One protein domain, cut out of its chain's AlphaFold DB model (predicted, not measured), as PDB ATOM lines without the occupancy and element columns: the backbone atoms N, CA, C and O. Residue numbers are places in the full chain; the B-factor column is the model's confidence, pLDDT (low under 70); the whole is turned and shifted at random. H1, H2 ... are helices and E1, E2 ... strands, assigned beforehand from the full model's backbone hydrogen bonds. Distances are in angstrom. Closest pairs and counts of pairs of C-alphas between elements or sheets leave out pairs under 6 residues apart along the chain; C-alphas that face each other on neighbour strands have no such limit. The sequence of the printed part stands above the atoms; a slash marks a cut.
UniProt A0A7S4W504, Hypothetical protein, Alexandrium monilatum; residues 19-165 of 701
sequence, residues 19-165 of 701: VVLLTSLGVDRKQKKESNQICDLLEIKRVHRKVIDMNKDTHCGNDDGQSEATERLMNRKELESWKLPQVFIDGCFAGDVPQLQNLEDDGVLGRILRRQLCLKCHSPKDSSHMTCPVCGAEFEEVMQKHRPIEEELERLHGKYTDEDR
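This is residues 19 to 165 of the 701 residues of the protein "Hypothetical protein" of Alexandrium monilatum (UniProt A0A7S4W504). A small, twisted four-stranded sheet forms the core, with the long helix H1 along one face and H2 across the other; H3 runs beside H1, and H4 follows at a corner. A long stretch without named elements, residues 114 to 148, leads to H5, which lies off to one side, apart from the other named elements. The printed part has 147 residues, with five named helices and four named strands in the order E1 H1 E2 H2 E3 E4 H3 H4 H5; the mixed sheet runs E2 E1 E3 E4. The class is mixed, helices and strands, though under half of the residues are in named elements. The whole is compact, with a radius of gyration of the C-alphas of 15.8 A and spans of 43 by 38 by 29 A.

E1, residues 19 to 22, H1, residues 29 to 44, and E2, residues 49 to 53, form a strand-helix-strand unit, two parallel neighbour strands with a helix between, and its crossover is right-handed. N 20 and O 50 are 2.9 A apart, within hydrogen-bond range. H1 is on the sheet at a height of 9.5 A, along the strands, at 13 degrees to E1 on the local plane. H2, residues 66 to 76, is on the opposite face at a height of 9.7 A, across the strands, at 86 degrees to E1 on the local plane. E3, residues 86 to 89, is antiparallel to E1, with N 19 and O 88 2.9 A apart. E3 and E4, residues 92 to 95, form a hairpin, with N 89 and O 92 2.9 A apart. H3, residues 97 to 105, touches residues 34 to 38 of H1 at a shallow tilt of 27 degrees, the same way; the closest C-alphas are those of Ile 38 and Val 97, 5.9 A apart. H4, residues 109 to 113, and H3 only just touch, with 3 pairs of C-alphas within 8 A, and only at the corner. H5, residues 149 to 157, is not on the sheet. In H1, H2, H3, H4 and H5 every O i to N i+4 pair is within hydrogen-bond range.

E1 begins at C-alpha 19 (5.436, -5.328, 48.946). H1 is 22.3 A long, E2 12.7 A, H2 15.6 A and H3 12.2 A. H5, 12.0 A long, ends at C-alpha 157 (21.349, 7.541, 58.995).

The C-alphas farthest apart, those of Val 27 and Glu 163, are 47.0 A apart. The printed part has no cut. The links E2 to H2 and H4 to H5 are long. Low-confidence residues, with pLDDT under 70, include 56 to 69, 74 to 82 and 156 to 165.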
ATOM      1  N   VAL A  19       6.525  -5.043  48.002       88.88
ATOM      2  CA  VAL A  19       5.436  -5.328  48.946       88.88
ATOM      3  C   VAL A  19       5.348  -6.832  49.190       88.88
ATOM      4  O   VAL A  19       5.302  -7.622  48.247       88.88
ATOM      5  N   VAL A  20       5.306  -7.235  50.460       90.06
ATOM      6  CA  VAL A  20       5.213  -8.640  50.880       90.06
ATOM      7  C   VAL A  20       3.923  -8.857  51.664       90.06
ATOM      8  O   VAL A  20       3.793  -8.383  52.795       90.06
ATOM      9  N   LEU A  21       2.990  -9.613  51.085       88.19
ATOM     10  CA  LEU A  21       1.809 -10.119  51.783       88.19
ATOM     11  C   LEU A  21       2.181 -11.437  52.466       88.19
ATOM     12  O   LEU A  21       2.630 -12.374  51.800       88.19
ATOM     13  N   LEU A  22       2.008 -11.532  53.784       89.38
ATOM     14  CA  LEU A  22       2.423 -12.709  54.550       89.38
ATOM     15  C   LEU A  22       1.461 -13.097  55.675       89.38
ATOM     16  O   LEU A  22       0.454 -12.433  55.924       89.38
ATOM     17  N   THR A  23       1.787 -14.194  56.366       83.50
ATOM     18  CA  THR A  23       1.048 -14.666  57.540       83.50
ATOM     19  C   THR A  23       1.957 -14.907  58.746       83.50
ATOM     20  O   THR A  23       2.899 -15.700  58.689       83.50
ATOM     21  N   SER A  24       1.674 -14.249  59.879       79.94
ATOM     22  CA  SER A  24       2.369 -14.539  61.146       79.94
ATOM     23  C   SER A  24       1.688 -15.603  62.016       79.94
ATOM     24  O   SER A  24       2.284 -16.039  63.014       79.94
ATOM     25  N   LEU A  25       0.481 -16.070  61.666       75.31
ATOM     26  CA  LEU A  25      -0.210 -17.116  62.425       75.31
ATOM     27  C   LEU A  25       0.518 -18.459  62.312       75.31
ATOM     28  O   LEU A  25       0.819 -18.946  61.232       75.31
ATOM     29  N   GLY A  26       0.753 -19.109  63.454       68.38
ATOM     30  CA  GLY A  26       1.371 -20.442  63.516       68.38
ATOM     31  C   GLY A  26       0.424 -21.609  63.211       68.38
ATOM     32  O   GLY A  26       0.771 -22.742  63.542       68.38
ATOM     33  N   VAL A  27      -0.763 -21.331  62.656       73.38
ATOM     34  CA  VAL A  27      -1.777 -22.339  62.293       73.38
ATOM     35  C   VAL A  27      -1.285 -23.138  61.091       73.38
ATOM     36  O   VAL A  27      -1.132 -24.353  61.192       73.38
ATOM     37  N   ASP A  28      -0.926 -22.449  60.004       77.19
ATOM     38  CA  ASP A  28      -0.139 -23.033  58.924       77.19
ATOM     39  C   ASP A  28       1.353 -22.753  59.172       77.19
ATOM     40  O   ASP A  28       1.873 -21.651  58.965       77.19
ATOM     41  N   ARG A  29       2.062 -23.779  59.653       82.44
ATOM     42  CA  ARG A  29       3.507 -23.704  59.914       82.44
ATOM     43  C   ARG A  29       4.342 -23.633  58.633       82.44
ATOM     44  O   ARG A  29       5.481 -23.175  58.709       82.44
ATOM     45  N   LYS A  30       3.811 -24.087  57.493       84.19
ATOM     46  CA  LYS A  30       4.480 -24.041  56.193       84.19
ATOM     47  C   LYS A  30       4.427 -22.614  55.650       84.19
ATOM     48  O   LYS A  30       5.489 -22.015  55.504       84.19
ATOM     49  N   GLN A  31       3.234 -22.031  55.501       85.25
ATOM     50  CA  GLN A  31       3.073 -20.646  55.036       85.25
ATOM     51  C   GLN A  31       3.824 -19.651  55.928       85.25
ATOM     52  O   GLN A  31       4.444 -18.716  55.425       85.25
ATOM     53  N   LYS A  32       3.841 -19.864  57.254       87.19
ATOM     54  CA  LYS A  32       4.640 -19.044  58.177       87.19
ATOM     55  C   LYS A  32       6.153 -19.199  57.968       87.19
ATOM     56  O   LYS A  32       6.883 -18.216  58.071       87.19
ATOM     57  N   LYS A  33       6.648 -20.408  57.681       88.31
ATOM     58  CA  LYS A  33       8.071 -20.616  57.367       88.31
ATOM     59  C   LYS A  33       8.432 -19.943  56.040       88.31
ATOM     60  O   LYS A  33       9.425 -19.232  55.984       88.31
ATOM     61  N   GLU A  34       7.603 -20.113  55.016       89.81
ATOM     62  CA  GLU A  34       7.787 -19.503  53.695       89.81
ATOM     63  C   GLU A  34       7.732 -17.965  53.777       89.81
ATOM     64  O   GLU A  34       8.579 -17.283  53.204       89.81
ATOM     65  N   SER A  35       6.822 -17.421  54.594       89.38
ATOM     66  CA  SER A  35       6.737 -15.992  54.935       89.38
ATOM     67  C   SER A  35       8.031 -15.451  55.550       89.38
ATOM     68  O   SER A  35       8.492 -14.374  55.170       89.38
ATOM     69  N   ASN A  36       8.636 -16.199  56.479       89.06
ATOM     70  CA  ASN A  36       9.939 -15.842  57.035       89.06
ATOM     71  C   ASN A  36      11.039 -15.920  55.965       89.06
ATOM     72  O   ASN A  36      11.804 -14.978  55.842       89.06
ATOM     73  N   GLN A  37      11.080 -16.978  55.149       90.50
ATOM     74  CA  GLN A  37      12.135 -17.178  54.143       90.50
ATOM     75  C   GLN A  37      12.195 -16.056  53.093       90.50
ATOM     76  O   GLN A  37      13.290 -15.643  52.721       90.50
ATOM     77  N   ILE A  38      11.051 -15.518  52.651       90.44
ATOM     78  CA  ILE A  38      11.021 -14.330  51.774       90.44
ATOM     79  C   ILE A  38      11.544 -13.078  52.495       90.44
ATOM     80  O   ILE A  38      12.282 -12.294  51.900       90.44
ATOM     81  N   CYS A  39      11.201 -12.891  53.773       89.25
ATOM     82  CA  CYS A  39      11.745 -11.795  54.573       89.25
ATOM     83  C   CYS A  39      13.264 -11.924  54.747       89.25
ATOM     84  O   CYS A  39      13.964 -10.943  54.518       89.25
ATOM     85  N   ASP A  40      13.759 -13.115  55.087       89.31
ATOM     86  CA  ASP A  40      15.182 -13.410  55.279       89.31
ATOM     87  C   ASP A  40      15.979 -13.159  53.980       89.31
ATOM     88  O   ASP A  40      17.013 -12.496  54.013       89.31
ATOM     89  N   LEU A  41      15.475 -13.615  52.822       89.19
ATOM     90  CA  LEU A  41      16.097 -13.398  51.505       89.19
ATOM     91  C   LEU A  41      16.202 -11.905  51.149       89.19
ATOM     92  O   LEU A  41      17.269 -11.427  50.760       89.19
ATOM     93  N   LEU A  42      15.110 -11.153  51.318       89.31
ATOM     94  CA  LEU A  42      15.089  -9.710  51.057       89.31
ATOM     95  C   LEU A  42      15.966  -8.927  52.052       89.31
ATOM     96  O   LEU A  42      16.545  -7.910  51.678       89.31
ATOM     97  N   GLU A  43      16.104  -9.397  53.295       86.88
ATOM     98  CA  GLU A  43      16.984  -8.800  54.308       86.88
ATOM     99  C   GLU A  43      18.467  -9.039  53.998       86.88
ATOM    100  O   GLU A  43      19.260  -8.099  54.061       86.88
ATOM    101  N   ILE A  44      18.832 -10.253  53.567       86.75
ATOM    102  CA  ILE A  44      20.183 -10.589  53.086       86.75
ATOM    103  C   ILE A  44      20.561  -9.717  51.883       86.75
ATOM    104  O   ILE A  44      21.662  -9.170  51.845       86.75
ATOM    105  N   LYS A  45      19.637  -9.520  50.934       86.06
ATOM    106  CA  LYS A  45      19.832  -8.609  49.793       86.06
ATOM    107  C   LYS A  45      19.727  -7.118  50.144       86.06
ATOM    108  O   LYS A  45      19.866  -6.298  49.243       86.06
ATOM    109  N   ARG A  46      19.493  -6.740  51.408       87.06
ATOM    110  CA  ARG A  46      19.337  -5.338  51.850       87.06
ATOM    111  C   ARG A  46      18.233  -4.587  51.086       87.06
ATOM    112  O   ARG A  46      18.395  -3.426  50.723       87.06
ATOM    113  N   VAL A  47      17.108  -5.243  50.810       87.69
ATOM    114  CA  VAL A  47      15.983  -4.657  50.065       87.69
ATOM    115  C   VAL A  47      14.994  -4.000  51.025       87.69
ATOM    116  O   VAL A  47      14.512  -4.639  51.965       87.69
ATOM    117  N   HIS A  48      14.645  -2.737  50.764       86.62
ATOM    118  CA  HIS A  48      13.564  -2.058  51.482       86.62
ATOM    119  C   HIS A  48      12.220  -2.708  51.137       86.62
ATOM    120  O   HIS A  48      11.754  -2.629  50.001       86.62
ATOM    121  N   ARG A  49      11.602  -3.381  52.116       88.62
ATOM    122  CA  ARG A  49      10.363  -4.150  51.929       88.62
ATOM    123  C   ARG A  49       9.242  -3.631  52.823       88.62
ATOM    124  O   ARG A  49       9.416  -3.480  54.033       88.62
ATOM    125  N   LYS A  50       8.065  -3.419  52.241       86.50
ATOM    126  CA  LYS A  50       6.836  -3.061  52.958       86.50
ATOM    127  C   LYS A  50       6.044  -4.343  53.227       86.50
ATOM    128  O   LYS A  50       5.639  -5.033  52.296       86.50
ATOM    129  N   VAL A  51       5.868  -4.699  54.497       85.25
ATOM    130  CA  VAL A  51       5.235  -5.963  54.919       85.25
ATOM    131  C   VAL A  51       3.787  -5.719  55.336       85.25
ATOM    132  O   VAL A  51       3.538  -4.794  56.103       85.25
ATOM    133  N   ILE A  52       2.867  -6.577  54.885       83.88
ATOM    134  CA  ILE A  52       1.465  -6.625  55.329       83.88
ATOM    135  C   ILE A  52       1.173  -8.040  55.859       83.88
ATOM    136  O   ILE A  52       1.286  -9.029  55.126       83.88
ATOM    137  N   ASP A  53       0.802  -8.162  57.133       83.62
ATOM    138  CA  ASP A  53       0.407  -9.419  57.775       83.62
ATOM    139  C   ASP A  53      -1.113  -9.568  57.739       83.62
ATOM    140  O   ASP A  53      -1.850  -9.004  58.555       83.62
ATOM    141  N   MET A  54      -1.581 -10.407  56.814       77.25
ATOM    142  CA  MET A  54      -2.995 -10.578  56.461       77.25
ATOM    143  C   MET A  54      -3.906 -10.975  57.641       77.25
ATOM    144  O   MET A  54      -5.126 -10.896  57.524       77.25
ATOM    145  N   ASN A  55      -3.339 -11.377  58.784       71.62
ATOM    146  CA  ASN A  55      -4.071 -11.763  59.996       71.62
ATOM    147  C   ASN A  55      -4.181 -10.654  61.054       71.62
ATOM    148  O   ASN A  55      -5.013 -10.765  61.954       71.62
ATOM    149  N   LYS A  56      -3.314  -9.635  61.004       63.50
ATOM    150  CA  LYS A  56      -3.365  -8.473  61.908       63.50
ATOM    151  C   LYS A  56      -4.017  -7.295  61.203       63.50
ATOM    152  O   LYS A  56      -4.989  -6.722  61.695       63.50
ATOM    153  N   ASP A  57      -3.515  -6.992  60.016       57.75
ATOM    154  CA  ASP A  57      -3.704  -5.685  59.391       57.75
ATOM    155  C   ASP A  57      -5.056  -5.603  58.650       57.75
ATOM    156  O   ASP A  57      -5.543  -4.526  58.337       57.75
ATOM    157  N   THR A  58      -5.742  -6.742  58.487       52.25
ATOM    158  CA  THR A  58      -7.142  -6.833  58.024       52.25
ATOM    159  C   THR A  58      -8.187  -6.633  59.130       52.25
ATOM    160  O   THR A  58      -9.377  -6.538  58.832       52.25
ATOM    161  N   HIS A  59      -7.780  -6.622  60.405       46.19
ATOM    162  CA  HIS A  59      -8.685  -6.587  61.568       46.19
ATOM    163  C   HIS A  59      -8.385  -5.443  62.551       46.19
ATOM    164  O   HIS A  59      -9.235  -5.094  63.374       46.19
ATOM    165  N   CYS A  60      -7.198  -4.843  62.482       45.12
ATOM    166  CA  CYS A  60      -6.808  -3.694  63.290       45.12
ATOM    167  C   CYS A  60      -6.910  -2.412  62.455       45.12
ATOM    168  O   CYS A  60      -6.071  -2.178  61.597       45.12
ATOM    169  N   GLY A  61      -7.910  -1.566  62.731       47.50
ATOM    170  CA  GLY A  61      -8.169  -0.302  62.016       47.50
ATOM    171  C   GLY A  61      -7.158   0.823  62.282       47.50
ATOM    172  O   GLY A  61      -7.555   1.945  62.590       47.50
ATOM    173  N   ASN A  62      -5.865   0.514  62.208       47.06
ATOM    174  CA  ASN A  62      -4.752   1.455  62.241       47.06
ATOM    175  C   ASN A  62      -4.304   1.659  60.785       47.06
ATOM    176  O   ASN A  62      -3.369   1.016  60.319       47.06
ATOM    177  N   ASP A  63      -5.086   2.436  60.033       55.97
ATOM    178  CA  ASP A  63      -5.051   2.415  58.566       55.97
ATOM    179  C   ASP A  63      -3.898   3.242  57.977       55.97
ATOM    180  O   ASP A  63      -4.083   4.314  57.401       55.97
ATOM    181  N   ASP A  64      -2.684   2.709  58.108       56.56
ATOM    182  CA  ASP A  64      -1.445   3.246  57.535       56.56
ATOM    183  C   ASP A  64      -1.358   2.967  56.008       56.56
ATOM    184  O   ASP A  64      -0.320   2.568  55.482       56.56
ATOM    185  N   GLY A  65      -2.483   3.086  55.288       59.91
ATOM    186  CA  GLY A  65      -2.629   2.810  53.848       59.91
ATOM    187  C   GLY A  65      -2.625   1.325  53.451       59.91
ATOM    188  O   GLY A  65      -2.824   0.992  52.282       59.91
ATOM    189  N   GLN A  66      -2.424   0.411  54.404       67.75
ATOM    190  CA  GLN A  66      -2.319  -1.032  54.151       67.75
ATOM    191  C   GLN A  66      -3.657  -1.657  53.719       67.75
ATOM    192  O   GLN A  66      -3.669  -2.596  52.914       67.75
ATOM    193  N   SER A  67      -4.782  -1.110  54.198       65.75
ATOM    194  CA  SER A  67      -6.125  -1.523  53.769       65.75
ATOM    195  C   SER A  67      -6.349  -1.158  52.303       65.75
ATOM    196  O   SER A  67      -6.743  -2.011  51.511       65.75
ATOM    197  N   GLU A  68      -6.013   0.080  51.921       69.00
ATOM    198  CA  GLU A  68      -6.126   0.559  50.540       69.00
ATOM    199  C   GLU A  68      -5.190  -0.215  49.601       69.00
ATOM    200  O   GLU A  68      -5.601  -0.617  48.515       69.00
ATOM    201  N   ALA A  69      -3.956  -0.504  50.023       69.19
ATOM    202  CA  ALA A  69      -3.023  -1.340  49.267       69.19
ATOM    203  C   ALA A  69      -3.581  -2.755  49.023       69.19
ATOM    204  O   ALA A  69      -3.537  -3.266  47.900       69.19
ATOM    205  N   THR A  70      -4.167  -3.366  50.057       70.31
ATOM    206  CA  THR A  70      -4.823  -4.677  49.962       70.31
ATOM    207  C   THR A  70      -6.026  -4.627  49.014       70.31
ATOM    208  O   THR A  70      -6.148  -5.478  48.133       70.31
ATOM    209  N   GLU A  71      -6.882  -3.608  49.123       69.25
ATOM    210  CA  GLU A  71      -8.039  -3.413  48.243       69.25
ATOM    211  C   GLU A  71      -7.623  -3.157  46.780       69.25
ATOM    212  O   GLU A  71      -8.182  -3.762  45.861       69.25
ATOM    213  N   ARG A  72      -6.592  -2.334  46.542       73.75
ATOM    214  CA  ARG A  72      -6.003  -2.084  45.213       73.75
ATOM    215  C   ARG A  72      -5.495  -3.373  44.559       73.75
ATOM    216  O   ARG A  72      -5.716  -3.555  43.361       73.75
ATOM    217  N   LEU A  73      -4.854  -4.267  45.316       73.88
ATOM    218  CA  LEU A  73      -4.377  -5.567  44.819       73.88
ATOM    219  C   LEU A  73      -5.529  -6.561  44.587       73.88
ATOM    220  O   LEU A  73      -5.567  -7.225  43.548       73.88
ATOM    221  N   MET A  74      -6.513  -6.625  45.493       67.75
ATOM    222  CA  MET A  74      -7.708  -7.466  45.325       67.75
ATOM    223  C   MET A  74      -8.512  -7.068  44.080       67.75
ATOM    224  O   MET A  74      -8.895  -7.932  43.287       67.75
ATOM    225  N   ASN A  75      -8.708  -5.766  43.853       65.06
ATOM    226  CA  ASN A  75      -9.454  -5.247  42.704       65.06
ATOM    227  C   ASN A  75      -8.770  -5.531  41.350       65.06
ATOM    228  O   ASN A  75      -9.466  -5.680  40.342       65.06
ATOM    229  N   ARG A  76      -7.437  -5.689  41.311       64.88
ATOM    230  CA  ARG A  76      -6.687  -6.107  40.103       64.88
ATOM    231  C   ARG A  76      -6.810  -7.602  39.786       64.88
ATOM    232  O   ARG A  76      -6.481  -8.005  38.675       64.88
ATOM    233  N   LYS A  77      -7.313  -8.421  40.721       57.25
ATOM    234  CA  LYS A  77      -7.378  -9.898  40.645       57.25
ATOM    235  C   LYS A  77      -6.020 -10.613  40.546       57.25
ATOM    236  O   LYS A  77      -6.008 -11.812  40.284       57.25
ATOM    237  N   GLU A  78      -4.899  -9.926  40.785       59.09
ATOM    238  CA  GLU A  78      -3.575 -10.573  40.868       59.09
ATOM    239  C   GLU A  78      -3.379 -11.334  42.201       59.09
ATOM    240  O   GLU A  78      -2.460 -12.135  42.332       59.09
ATOM    241  N   LEU A  79      -4.268 -11.129  43.183       61.09
ATOM    242  CA  LEU A  79      -4.205 -11.736  44.515       61.09
ATOM    243  C   LEU A  79      -4.813 -13.159  44.537       61.09
ATOM    244  O   LEU A  79      -6.037 -13.329  44.557       61.09
ATOM    245  N   GLU A  80      -3.976 -14.205  44.587       59.28
ATOM    246  CA  GLU A  80      -4.445 -15.588  44.792       59.28
ATOM    247  C   GLU A  80      -4.987 -15.769  46.224       59.28
ATOM    248  O   GLU A  80      -4.231 -15.871  47.187       59.28
ATOM    249  N   SER A  81      -6.315 -15.835  46.367       56.78
ATOM    250  CA  SER A  81      -7.078 -15.692  47.627       56.78
ATOM    251  C   SER A  81      -6.722 -16.617  48.818       56.78
ATOM    252  O   SER A  81      -7.339 -16.473  49.875       56.78
ATOM    253  N   TRP A  82      -5.815 -17.587  48.684       59.97
ATOM    254  CA  TRP A  82      -5.480 -18.557  49.747       59.97
ATOM    255  C   TRP A  82      -3.988 -18.936  49.831       59.97
ATOM    256  O   TRP A  82      -3.609 -19.742  50.685       59.97
ATOM    257  N   LYS A  83      -3.130 -18.370  48.975       73.12
ATOM    258  CA  LYS A  83      -1.700 -18.698  48.912       73.12
ATOM    259  C   LYS A  83      -0.888 -17.570  49.550       73.12
ATOM    260  O   LYS A  83      -0.929 -16.453  49.055       73.12
ATOM    261  N   LEU A  84      -0.164 -17.841  50.635       83.06
ATOM    262  CA  LEU A  84       0.757 -16.887  51.271       83.06
ATOM    263  C   LEU A  84       2.104 -17.572  51.550       83.06
ATOM    264  O   LEU A  84       2.096 -18.757  51.886       83.06
ATOM    265  N   PRO A  85       3.240 -16.856  51.471       88.25
ATOM    266  CA  PRO A  85       3.376 -15.434  51.126       88.25
ATOM    267  C   PRO A  85       3.177 -15.126  49.630       88.25
ATOM    268  O   PRO A  85       3.233 -16.023  48.789       88.25
ATOM    269  N   GLN A  86       2.984 -13.844  49.312       89.06
ATOM    270  CA  GLN A  86       3.018 -13.286  47.953       89.06
ATOM    271  C   GLN A  86       3.901 -12.036  47.931       89.06
ATOM    272  O   GLN A  86       3.795 -11.191  48.823       89.06
ATOM    273  N   VAL A  87       4.744 -11.903  46.908       90.88
ATOM    274  CA  VAL A  87       5.614 -10.735  46.702       90.88
ATOM    275  C   VAL A  87       5.181  -9.980  45.453       90.88
ATOM    276  O   VAL A  87       4.938 -10.583  44.407       90.88
ATOM    277  N   PHE A  88       5.119  -8.658  45.568       90.06
ATOM    278  CA  PHE A  88       4.855  -7.722  44.481       90.06
ATOM    279  C   PHE A  88       6.037  -6.756  44.356       90.06
ATOM    280  O   PHE A  88       6.563  -6.299  45.372       90.06
ATOM    281  N   ILE A  89       6.449  -6.453  43.123       91.06
ATOM    282  CA  ILE A  89       7.523  -5.496  42.814       91.06
ATOM    283  C   ILE A  89       6.963  -4.469  41.825       91.06
ATOM    284  O   ILE A  89       6.467  -4.850  40.763       91.06
ATOM    285  N   ASP A  90       6.992  -3.187  42.198       88.75
ATOM    286  CA  ASP A  90       6.300  -2.086  41.505       88.75
ATOM    287  C   ASP A  90       4.854  -2.457  41.100       88.75
ATOM    288  O   ASP A  90       4.429  -2.293  39.953       88.75
ATOM    289  N   GLY A  91       4.117  -3.050  42.044       82.00
ATOM    290  CA  GLY A  91       2.708  -3.421  41.891       82.00
ATOM    291  C   GLY A  91       2.413  -4.633  41.004       82.00
ATOM    292  O   GLY A  91       1.270  -5.082  40.981       82.00
ATOM    293  N   CYS A  92       3.412  -5.205  40.330       85.69
ATOM    294  CA  CYS A  92       3.285  -6.465  39.601       85.69
ATOM    295  C   CYS A  92       3.568  -7.663  40.519       85.69
ATOM    296  O   CYS A  92       4.575  -7.665  41.232       85.69
ATOM    297  N   PHE A  93       2.742  -8.712  40.460       88.88
ATOM    298  CA  PHE A  93       3.031  -9.977  41.151       88.88
ATOM    299  C   PHE A  93       4.359 -10.601  40.675       88.88
ATOM    300  O   PHE A  93       4.533 -10.874  39.487       88.88
ATOM    301  N   ALA A  94       5.283 -10.833  41.613       87.75
ATOM    302  CA  ALA A  94       6.595 -11.443  41.381       87.75
ATOM    303  C   ALA A  94       6.644 -12.931  41.767       87.75
ATOM    304  O   ALA A  94       7.389 -13.689  41.147       87.75
ATOM    305  N   GLY A  95       5.838 -13.368  42.745       88.44
ATOM    306  CA  GLY A  95       5.670 -14.789  43.063       88.44
ATOM    307  C   GLY A  95       5.673 -15.158  44.548       88.44
ATOM    308  O   GLY A  95       5.454 -14.324  45.430       88.44
ATOM    309  N   ASP A  96       5.913 -16.446  44.796       88.50
ATOM    310  CA  ASP A  96       6.203 -17.058  46.100       88.50
ATOM    311  C   ASP A  96       7.719 -17.319  46.295       88.50
ATOM    312  O   ASP A  96       8.545 -16.826  45.525       88.50
ATOM    313  N   VAL A  97       8.113 -18.058  47.350       88.94
ATOM    314  CA  VAL A  97       9.541 -18.257  47.696       88.94
ATOM    315  C   VAL A  97      10.340 -18.903  46.548       88.94
ATOM    316  O   VAL A  97      11.374 -18.335  46.199       88.94
ATOM    317  N   PRO A  98       9.911 -20.024  45.919       89.25
ATOM    318  CA  PRO A  98      10.624 -20.578  44.766       89.25
ATOM    319  C   PRO A  98      10.715 -19.619  43.578       89.25
ATOM    320  O   PRO A  98      11.771 -19.520  42.966       89.25
ATOM    321  N   GLN A  99       9.644 -18.887  43.253       91.06
ATOM    322  CA  GLN A  99       9.670 -17.944  42.129       91.06
ATOM    323  C   GLN A  99      10.675 -16.807  42.360       91.06
ATOM    324  O   GLN A  99      11.438 -16.475  41.453       91.06
ATOM    325  N   LEU A 100      10.728 -16.250  43.575       92.56
ATOM    326  CA  LEU A 100      11.683 -15.192  43.913       92.56
ATOM    327  C   LEU A 100      13.129 -15.713  43.995       92.56
ATOM    328  O   LEU A 100      14.044 -15.001  43.591       92.56
ATOM    329  N   GLN A 101      13.333 -16.949  44.466       90.31
ATOM    330  CA  GLN A 101      14.650 -17.594  44.473       90.31
ATOM    331  C   GLN A 101      15.159 -17.847  43.049       90.31
ATOM    332  O   GLN A 101      16.298 -17.512  42.758       90.31
ATOM    333  N   ASN A 102      14.314 -18.344  42.137       91.56
ATOM    334  CA  ASN A 102      14.708 -18.556  40.741       91.56
ATOM    335  C   ASN A 102      15.177 -17.247  40.077       91.56
ATOM    336  O   ASN A 102      16.187 -17.245  39.385       91.56
ATOM    337  N   LEU A 103      14.492 -16.120  40.325       90.94
ATOM    338  CA  LEU A 103      14.908 -14.810  39.802       90.94
ATOM    339  C   LEU A 103      16.267 -14.345  40.366       90.94
ATOM    340  O   LEU A 103      16.974 -13.587  39.701       90.94
ATOM    341  N   GLU A 104      16.625 -14.755  41.585       91.38
ATOM    342  CA  GLU A 104      17.941 -14.497  42.183       91.38
ATOM    343  C   GLU A 104      19.017 -15.418  41.595       91.38
ATOM    344  O   GLU A 104      20.084 -14.935  41.221       91.38
ATOM    345  N   ASP A 105      18.718 -16.711  41.446       89.81
ATOM    346  CA  ASP A 105      19.620 -17.721  40.880       89.81
ATOM    347  C   ASP A 105      19.927 -17.440  39.389       89.81
ATOM    348  O   ASP A 105      21.066 -17.602  38.948       89.81
ATOM    349  N   ASP A 106      18.947 -16.923  38.634       86.88
ATOM    350  CA  ASP A 106      19.093 -16.396  37.264       86.88
ATOM    351  C   ASP A 106      19.857 -15.047  37.207       86.88
ATOM    352  O   ASP A 106      20.133 -14.518  36.126       86.88
ATOM    353  N   GLY A 107      20.161 -14.425  38.353       87.81
ATOM    354  CA  GLY A 107      20.842 -13.126  38.451       87.81
ATOM    355  C   GLY A 107      20.013 -11.914  37.993       87.81
ATOM    356  O   GLY A 107      20.541 -10.799  37.898       87.81
ATOM    357  N   VAL A 108      18.718 -12.090  37.705       91.69
ATOM    358  CA  VAL A 108      17.837 -11.019  37.202       91.69
ATOM    359  C   VAL A 108      17.193 -10.195  38.317       91.69
ATOM    360  O   VAL A 108      16.956  -9.003  38.111       91.69
ATOM    361  N   LEU A 109      16.960 -10.770  39.504       92.00
ATOM    362  CA  LEU A 109      16.245 -10.123  40.612       92.00
ATOM    363  C   LEU A 109      16.889  -8.795  41.012       92.00
ATOM    364  O   LEU A 109      16.198  -7.782  41.093       92.00
ATOM    365  N   GLY A 110      18.214  -8.765  41.187       90.19
ATOM    366  CA  GLY A 110      18.942  -7.530  41.492       90.19
ATOM    367  C   GLY A 110      18.686  -6.427  40.456       90.19
ATOM    368  O   GLY A 110      18.400  -5.290  40.820       90.19
ATOM    369  N   ARG A 111      18.686  -6.760  39.159       89.50
ATOM    370  CA  ARG A 111      18.422  -5.789  38.081       89.50
ATOM    371  C   ARG A 111      16.951  -5.351  38.037       89.50
ATOM    372  O   ARG A 111      16.679  -4.181  37.775       89.50
ATOM    373  N   ILE A 112      16.006  -6.247  38.331       91.44
ATOM    374  CA  ILE A 112      14.575  -5.917  38.463       91.44
ATOM    375  C   ILE A 112      14.360  -4.936  39.629       91.44
ATOM    376  O   ILE A 112      13.704  -3.912  39.454       91.44
ATOM    377  N   LEU A 113      14.985  -5.182  40.786       91.19
ATOM    378  CA  LEU A 113      14.918  -4.313  41.970       91.19
ATOM    379  C   LEU A 113      15.577  -2.938  41.755       91.19
ATOM    380  O   LEU A 113      15.148  -1.949  42.348       91.19
ATOM    381  N   ARG A 114      16.582  -2.845  40.873       90.25
ATOM    382  CA  ARG A 114      17.159  -1.571  40.392       90.25
ATOM    383  C   ARG A 114      16.296  -0.871  39.318       90.25
ATOM    384  O   ARG A 114      16.743   0.105  38.721       90.25
ATOM    385  N   ARG A 115      15.087  -1.379  39.027       88.44
ATOM    386  CA  ARG A 115      14.210  -0.994  37.897       88.44
ATOM    387  C   ARG A 115      14.884  -1.087  36.509       88.44
ATOM    388  O   ARG A 115      14.355  -0.534  35.555       88.44
ATOM    389  N   GLN A 116      15.998  -1.815  36.364       88.62
ATOM    390  CA  GLN A 116      16.780  -1.949  35.116       88.62
ATOM    391  C   GLN A 116      16.219  -3.006  34.143       88.62
ATOM    392  O   GLN A 116      16.524  -2.976  32.952       88.62
ATOM    393  N   LEU A 117      15.407  -3.954  34.627       90.69
ATOM    394  CA  LEU A 117      14.708  -4.957  33.810       90.69
ATOM    395  C   LEU A 117      13.194  -4.919  34.054       90.69
ATOM    396  O   LEU A 117      12.724  -4.570  35.137       90.69
ATOM    397  N   CYS A 118      12.418  -5.346  33.059       88.75
ATOM    398  CA  CYS A 118      10.992  -5.622  33.216       88.75
ATOM    399  C   CYS A 118      10.747  -6.995  33.866       88.75
ATOM    400  O   CYS A 118      11.128  -8.015  33.299       88.75
ATOM    401  N   LEU A 119      10.001  -7.041  34.974       88.06
ATOM    402  CA  LEU A 119       9.603  -8.293  35.640       88.06
ATOM    403  C   LEU A 119       8.815  -9.268  34.734       88.06
ATOM    404  O   LEU A 119       8.962 -10.473  34.880       88.06
ATOM    405  N   LYS A 120       7.989  -8.781  33.792       86.88
ATOM    406  CA  LYS A 120       7.120  -9.647  32.960       86.88
ATOM    407  C   LYS A 120       7.774 -10.185  31.675       86.88
ATOM    408  O   LYS A 120       7.224 -11.103  31.076       86.88
ATOM    409  N   CYS A 121       8.902  -9.627  31.221       88.50
ATOM    410  CA  CYS A 121       9.561 -10.060  29.973       88.50
ATOM    411  C   CYS A 121      11.101 -10.038  29.995       88.50
ATOM    412  O   CYS A 121      11.721 -10.248  28.955       88.50
ATOM    413  N   HIS A 122      11.715  -9.716  31.139       89.25
ATOM    414  CA  HIS A 122      13.164  -9.584  31.367       89.25
ATOM    415  C   HIS A 122      13.916  -8.669  30.375       89.25
ATOM    416  O   HIS A 122      15.143  -8.611  30.389       89.25
ATOM    417  N   SER A 123      13.199  -7.899  29.553       86.00
ATOM    418  CA  SER A 123      13.786  -6.903  28.657       86.00
ATOM    419  C   SER A 123      14.313  -5.708  29.462       86.00
ATOM    420  O   SER A 123      13.660  -5.317  30.440       86.00
ATOM    421  N   PRO A 124      15.444  -5.097  29.063       86.62
ATOM    422  CA  PRO A 124      15.927  -3.864  29.670       86.62
ATOM    423  C   PRO A 124      14.878  -2.752  29.643       86.62
ATOM    424  O   PRO A 124      14.161  -2.573  28.655       86.62
ATOM    425  N   LYS A 125      14.813  -1.984  30.730       84.06
ATOM    426  CA  LYS A 125      14.114  -0.699  30.788       84.06
ATOM    427  C   LYS A 125      14.987   0.309  31.534       84.06
ATOM    428  O   LYS A 125      15.797  -0.067  32.377       84.06
ATOM    429  N   ASP A 126      14.809   1.584  31.228       80.56
ATOM    430  CA  ASP A 126      15.358   2.659  32.049       80.56
ATOM    431  C   ASP A 126      14.584   2.755  33.381       80.56
ATOM    432  O   ASP A 126      13.383   2.472  33.439       80.56
ATOM    433  N   SER A 127      15.263   3.137  34.465       79.81
ATOM    434  CA  SER A 127      14.708   3.071  35.823       79.81
ATOM    435  C   SER A 127      13.573   4.067  36.090       79.81
ATOM    436  O   SER A 127      12.804   3.855  37.029       79.81
ATOM    437  N   SER A 128      13.411   5.099  35.254       80.38
ATOM    438  CA  SER A 128      12.266   6.024  35.304       80.38
ATOM    439  C   SER A 128      11.013   5.490  34.598       80.38
ATOM    440  O   SER A 128       9.922   6.043  34.761       80.38
ATOM    441  N   HIS A 129      11.127   4.409  33.817       80.31
ATOM    442  CA  HIS A 129      10.021   3.905  33.007       80.31
ATOM    443  C   HIS A 129       9.034   3.071  33.839       80.31
ATOM    444  O   HIS A 129       9.226   1.876  34.101       80.31
ATOM    445  N   MET A 130       7.920   3.716  34.198       84.62
ATOM    446  CA  MET A 130       6.759   3.095  34.850       84.62
ATOM    447  C   MET A 130       5.840   2.334  33.873       84.62
ATOM    448  O   MET A 130       4.827   1.773  34.276       84.62
ATOM    449  N   THR A 131       6.213   2.227  32.596       87.19
ATOM    450  CA  THR A 131       5.638   1.264  31.644       87.19
ATOM    451  C   THR A 131       6.755   0.556  30.877       87.19
ATOM    452  O   THR A 131       7.786   1.150  30.559       87.19
ATOM    453  N   CYS A 132       6.602  -0.739  30.595       85.62
ATOM    454  CA  CYS A 132       7.585  -1.478  29.803       85.62
ATOM    455  C   CYS A 132       7.425  -1.160  28.304       85.62
ATOM    456  O   CYS A 132       6.357  -1.444  27.757       85.62
ATOM    457  N   PRO A 133       8.474  -0.676  27.607       81.62
ATOM    458  CA  PRO A 133       8.383  -0.342  26.184       81.62
ATOM    459  C   PRO A 133       8.216  -1.566  25.267       81.62
ATOM    460  O   PRO A 133       7.780  -1.410  24.133       81.62
ATOM    461  N   VAL A 134       8.543  -2.777  25.743       85.88
ATOM    462  CA  VAL A 134       8.475  -4.019  24.950       85.88
ATOM    463  C   VAL A 134       7.135  -4.738  25.120       85.88
ATOM    464  O   VAL A 134       6.485  -5.067  24.133       85.88
ATOM    465  N   CYS A 135       6.706  -4.993  26.361       88.00
ATOM    466  CA  CYS A 135       5.511  -5.802  26.640       88.00
ATOM    467  C   CYS A 135       4.312  -5.007  27.188       88.00
ATOM    468  O   CYS A 135       3.313  -5.612  27.570       88.00
ATOM    469  N   GLY A 136       4.411  -3.676  27.296       84.94
ATOM    470  CA  GLY A 136       3.324  -2.815  27.778       84.94
ATOM    471  C   GLY A 136       2.941  -2.998  29.253       84.94
ATOM    472  O   GLY A 136       1.896  -2.510  29.665       84.94
ATOM    473  N   ALA A 137       3.750  -3.703  30.055       84.44
ATOM    474  CA  ALA A 137       3.478  -3.882  31.480       84.44
ATOM    475  C   ALA A 137       3.535  -2.534  32.215       84.44
ATOM    476  O   ALA A 137       4.573  -1.872  32.201       84.44
ATOM    477  N   GLU A 138       2.432  -2.154  32.854       83.69
ATOM    478  CA  GLU A 138       2.355  -0.998  33.745       83.69
ATOM    479  C   GLU A 138       2.951  -1.355  35.114       83.69
ATOM    480  O   GLU A 138       2.711  -2.440  35.648       83.69
ATOM    481  N   PHE A 139       3.741  -0.438  35.663       83.44
ATOM    482  CA  PHE A 139       4.369  -0.513  36.978       83.44
ATOM    483  C   PHE A 139       3.791   0.608  37.845       83.44
ATOM    484  O   PHE A 139       3.682   1.747  37.392       83.44
ATOM    485  N   GLU A 140       3.420   0.314  39.087       83.44
ATOM    486  CA  GLU A 140       2.789   1.288  39.981       83.44
ATOM    487  C   GLU A 140       3.155   1.009  41.436       83.44
ATOM    488  O   GLU A 140       3.101  -0.126  41.899       83.44
ATOM    489  N   GLU A 141       3.470   2.062  42.185       81.56
ATOM    490  CA  GLU A 141       3.627   1.960  43.632       81.56
ATOM    491  C   GLU A 141       2.246   1.761  44.274       81.56
ATOM    492  O   GLU A 141       1.324   2.564  44.095       81.56
ATOM    493  N   VAL A 142       2.093   0.659  45.002       78.62
ATOM    494  CA  VAL A 142       0.855   0.227  45.660       78.62
ATOM    495  C   VAL A 142       0.667   0.984  46.971       78.62
ATOM    496  O   VAL A 142      -0.449   1.402  47.279       78.62
ATOM    497  N   MET A 143       1.753   1.209  47.721       74.06
ATOM    498  CA  MET A 143       1.780   1.996  48.962       74.06
ATOM    499  C   MET A 143       2.448   3.359  48.731       74.06
ATOM    500  O   MET A 143       3.440   3.727  49.372       74.06
ATOM    501  N   GLN A 144       1.863   4.120  47.802       68.38
ATOM    502  CA  GLN A 144       2.273   5.478  47.432       68.38
ATOM    503  C   GLN A 144       2.476   6.352  48.676       68.38
ATOM    504  O   GLN A 144       1.572   6.488  49.499       68.38
ATOM    505  N   LYS A 145       3.650   6.985  48.792       63.25
ATOM    506  CA  LYS A 145       4.034   7.901  49.890       63.25
ATOM    507  C   LYS A 145       4.085   7.298  51.304       63.25
ATOM    508  O   LYS A 145       4.467   8.013  52.223       63.25
ATOM    509  N   HIS A 146       3.754   6.024  51.509       65.25
ATOM    510  CA  HIS A 146       3.930   5.366  52.804       65.25
ATOM    511  C   HIS A 146       5.330   4.743  52.878       65.25
ATOM    512  O   HIS A 146       5.587   3.735  52.214       65.25
ATOM    513  N   ARG A 147       6.225   5.350  53.674       64.44
ATOM    514  CA  ARG A 147       7.604   4.895  53.940       64.44
ATOM    515  C   ARG A 147       8.398   4.550  52.659       64.44
ATOM    516  O   ARG A 147       8.706   3.373  52.431       64.44
ATOM    517  N   PRO A 148       8.704   5.531  51.790       71.75
ATOM    518  CA  PRO A 148       9.665   5.345  50.701       71.75
ATOM    519  C   PRO A 148      11.065   4.989  51.249       71.75
ATOM    520  O   PRO A 148      11.320   5.126  52.449       71.75
ATOM    521  N   ILE A 149      11.963   4.491  50.392       73.31
ATOM    522  CA  ILE A 149      13.307   4.054  50.821       73.31
ATOM    523  C   ILE A 149      14.142   5.234  51.333       73.31
ATOM    524  O   ILE A 149      14.881   5.089  52.302       73.31
ATOM    525  N   GLU A 150      13.949   6.417  50.757       68.62
ATOM    526  CA  GLU A 150      14.602   7.668  51.138       68.62
ATOM    527  C   GLU A 150      14.236   8.089  52.569       68.62
ATOM    528  O   GLU A 150      15.120   8.446  53.341       68.62
ATOM    529  N   GLU A 151      12.960   7.988  52.965       73.56
ATOM    530  CA  GLU A 151      12.519   8.313  54.332       73.56
ATOM    531  C   GLU A 151      13.063   7.297  55.349       73.56
ATOM    532  O   GLU A 151      13.458   7.671  56.452       73.56
ATOM    533  N   GLU A 152      13.132   6.011  54.990       71.00
ATOM    534  CA  GLU A 152      13.694   4.981  55.873       71.00
ATOM    535  C   GLU A 152      15.221   5.123  56.023       71.00
ATOM    536  O   GLU A 152      15.741   4.963  57.129       71.00
ATOM    537  N   LEU A 153      15.931   5.497  54.951       69.69
ATOM    538  CA  LEU A 153      17.350   5.863  54.992       69.69
ATOM    539  C   LEU A 153      17.578   7.120  55.845       69.69
ATOM    540  O   LEU A 153      18.413   7.080  56.751       69.69
ATOM    541  N   GLU A 154      16.795   8.189  55.646       69.12
ATOM    542  CA  GLU A 154      16.872   9.399  56.478       69.12
ATOM    543  C   GLU A 154      16.588   9.104  57.961       69.12
ATOM    544  O   GLU A 154      17.255   9.651  58.845       69.12
ATOM    545  N   ARG A 155      15.657   8.188  58.255       72.00
ATOM    546  CA  ARG A 155      15.334   7.741  59.621       72.00
ATOM    547  C   ARG A 155      16.467   6.946  60.282       72.00
ATOM    548  O   ARG A 155      16.580   6.973  61.509       72.00
ATOM    549  N   LEU A 156      17.259   6.208  59.505       64.75
ATOM    550  CA  LEU A 156      18.333   5.338  60.001       64.75
ATOM    551  C   LEU A 156      19.695   6.047  60.090       64.75
ATOM    552  O   LEU A 156      20.436   5.794  61.040       64.75
ATOM    553  N   HIS A 157      20.017   6.932  59.141       60.25
ATOM    554  CA  HIS A 157      21.349   7.541  58.995       60.25
ATOM    555  C   HIS A 157      21.366   9.078  59.094       60.25
ATOM    556  O   HIS A 157      22.440   9.672  59.179       60.25
ATOM    557  N   GLY A 158      20.207   9.743  59.118       61.78
ATOM    558  CA  GLY A 158      20.121  11.169  58.795       61.78
ATOM    559  C   GLY A 158      20.220  11.385  57.282       61.78
ATOM    560  O   GLY A 158      20.048  10.445  56.516       61.78
ATOM    561  N   LYS A 159      20.486  12.620  56.833       51.97
ATOM    562  CA  LYS A 159      20.554  12.950  55.398       51.97
ATOM    563  C   LYS A 159      21.597  12.104  54.663       51.97
ATOM    564  O   LYS A 159      22.778  12.434  54.694       51.97
ATOM    565  N   TYR A 160      21.125  11.067  53.983       48.50
ATOM    566  CA  TYR A 160      21.913  10.222  53.101       48.50
ATOM    567  C   TYR A 160      22.204  10.985  51.803       48.50
ATOM    568  O   TYR A 160      21.289  11.580  51.226       48.50
ATOM    569  N   THR A 161      23.462  11.025  51.369       56.38
ATOM    570  CA  THR A 161      23.899  11.825  50.216       56.38
ATOM    571  C   THR A 161      24.293  10.959  49.021       56.38
ATOM    572  O   THR A 161      24.563   9.766  49.148       56.38
ATOM    573  N   ASP A 162      24.370  11.571  47.837       51.75
ATOM    574  CA  ASP A 162      24.878  10.899  46.634       51.75
ATOM    575  C   ASP A 162      26.367  10.506  46.749       51.75
ATOM    576  O   ASP A 162      26.831   9.653  45.996       51.75
ATOM    577  N   GLU A 163      27.108  11.079  47.708       51.16
ATOM    578  CA  GLU A 163      28.484  10.679  48.031       51.16
ATOM    579  C   GLU A 163      28.489   9.349  48.810       51.16
ATOM    580  O   GLU A 163      29.177   8.412  48.405       51.16
ATOM    581  N   ASP A 164      27.629   9.196  49.830       52.72
ATOM    582  CA  ASP A 164      27.450   7.930  50.570       52.72
ATOM    583  C   ASP A 164      27.003   6.769  49.656       52.72
ATOM    584  O   ASP A 164      27.269   5.595  49.932       52.72
ATOM    585  N   ARG A 165      26.309   7.097  48.559       52.44
ATOM    586  CA  ARG A 165      25.824   6.149  47.545       52.44
ATOM    587  C   ARG A 165      26.954   5.540  46.706       52.44
ATOM    588  O   ARG A 165      26.794   4.429  46.199       52.44
TER     589      ARG A 165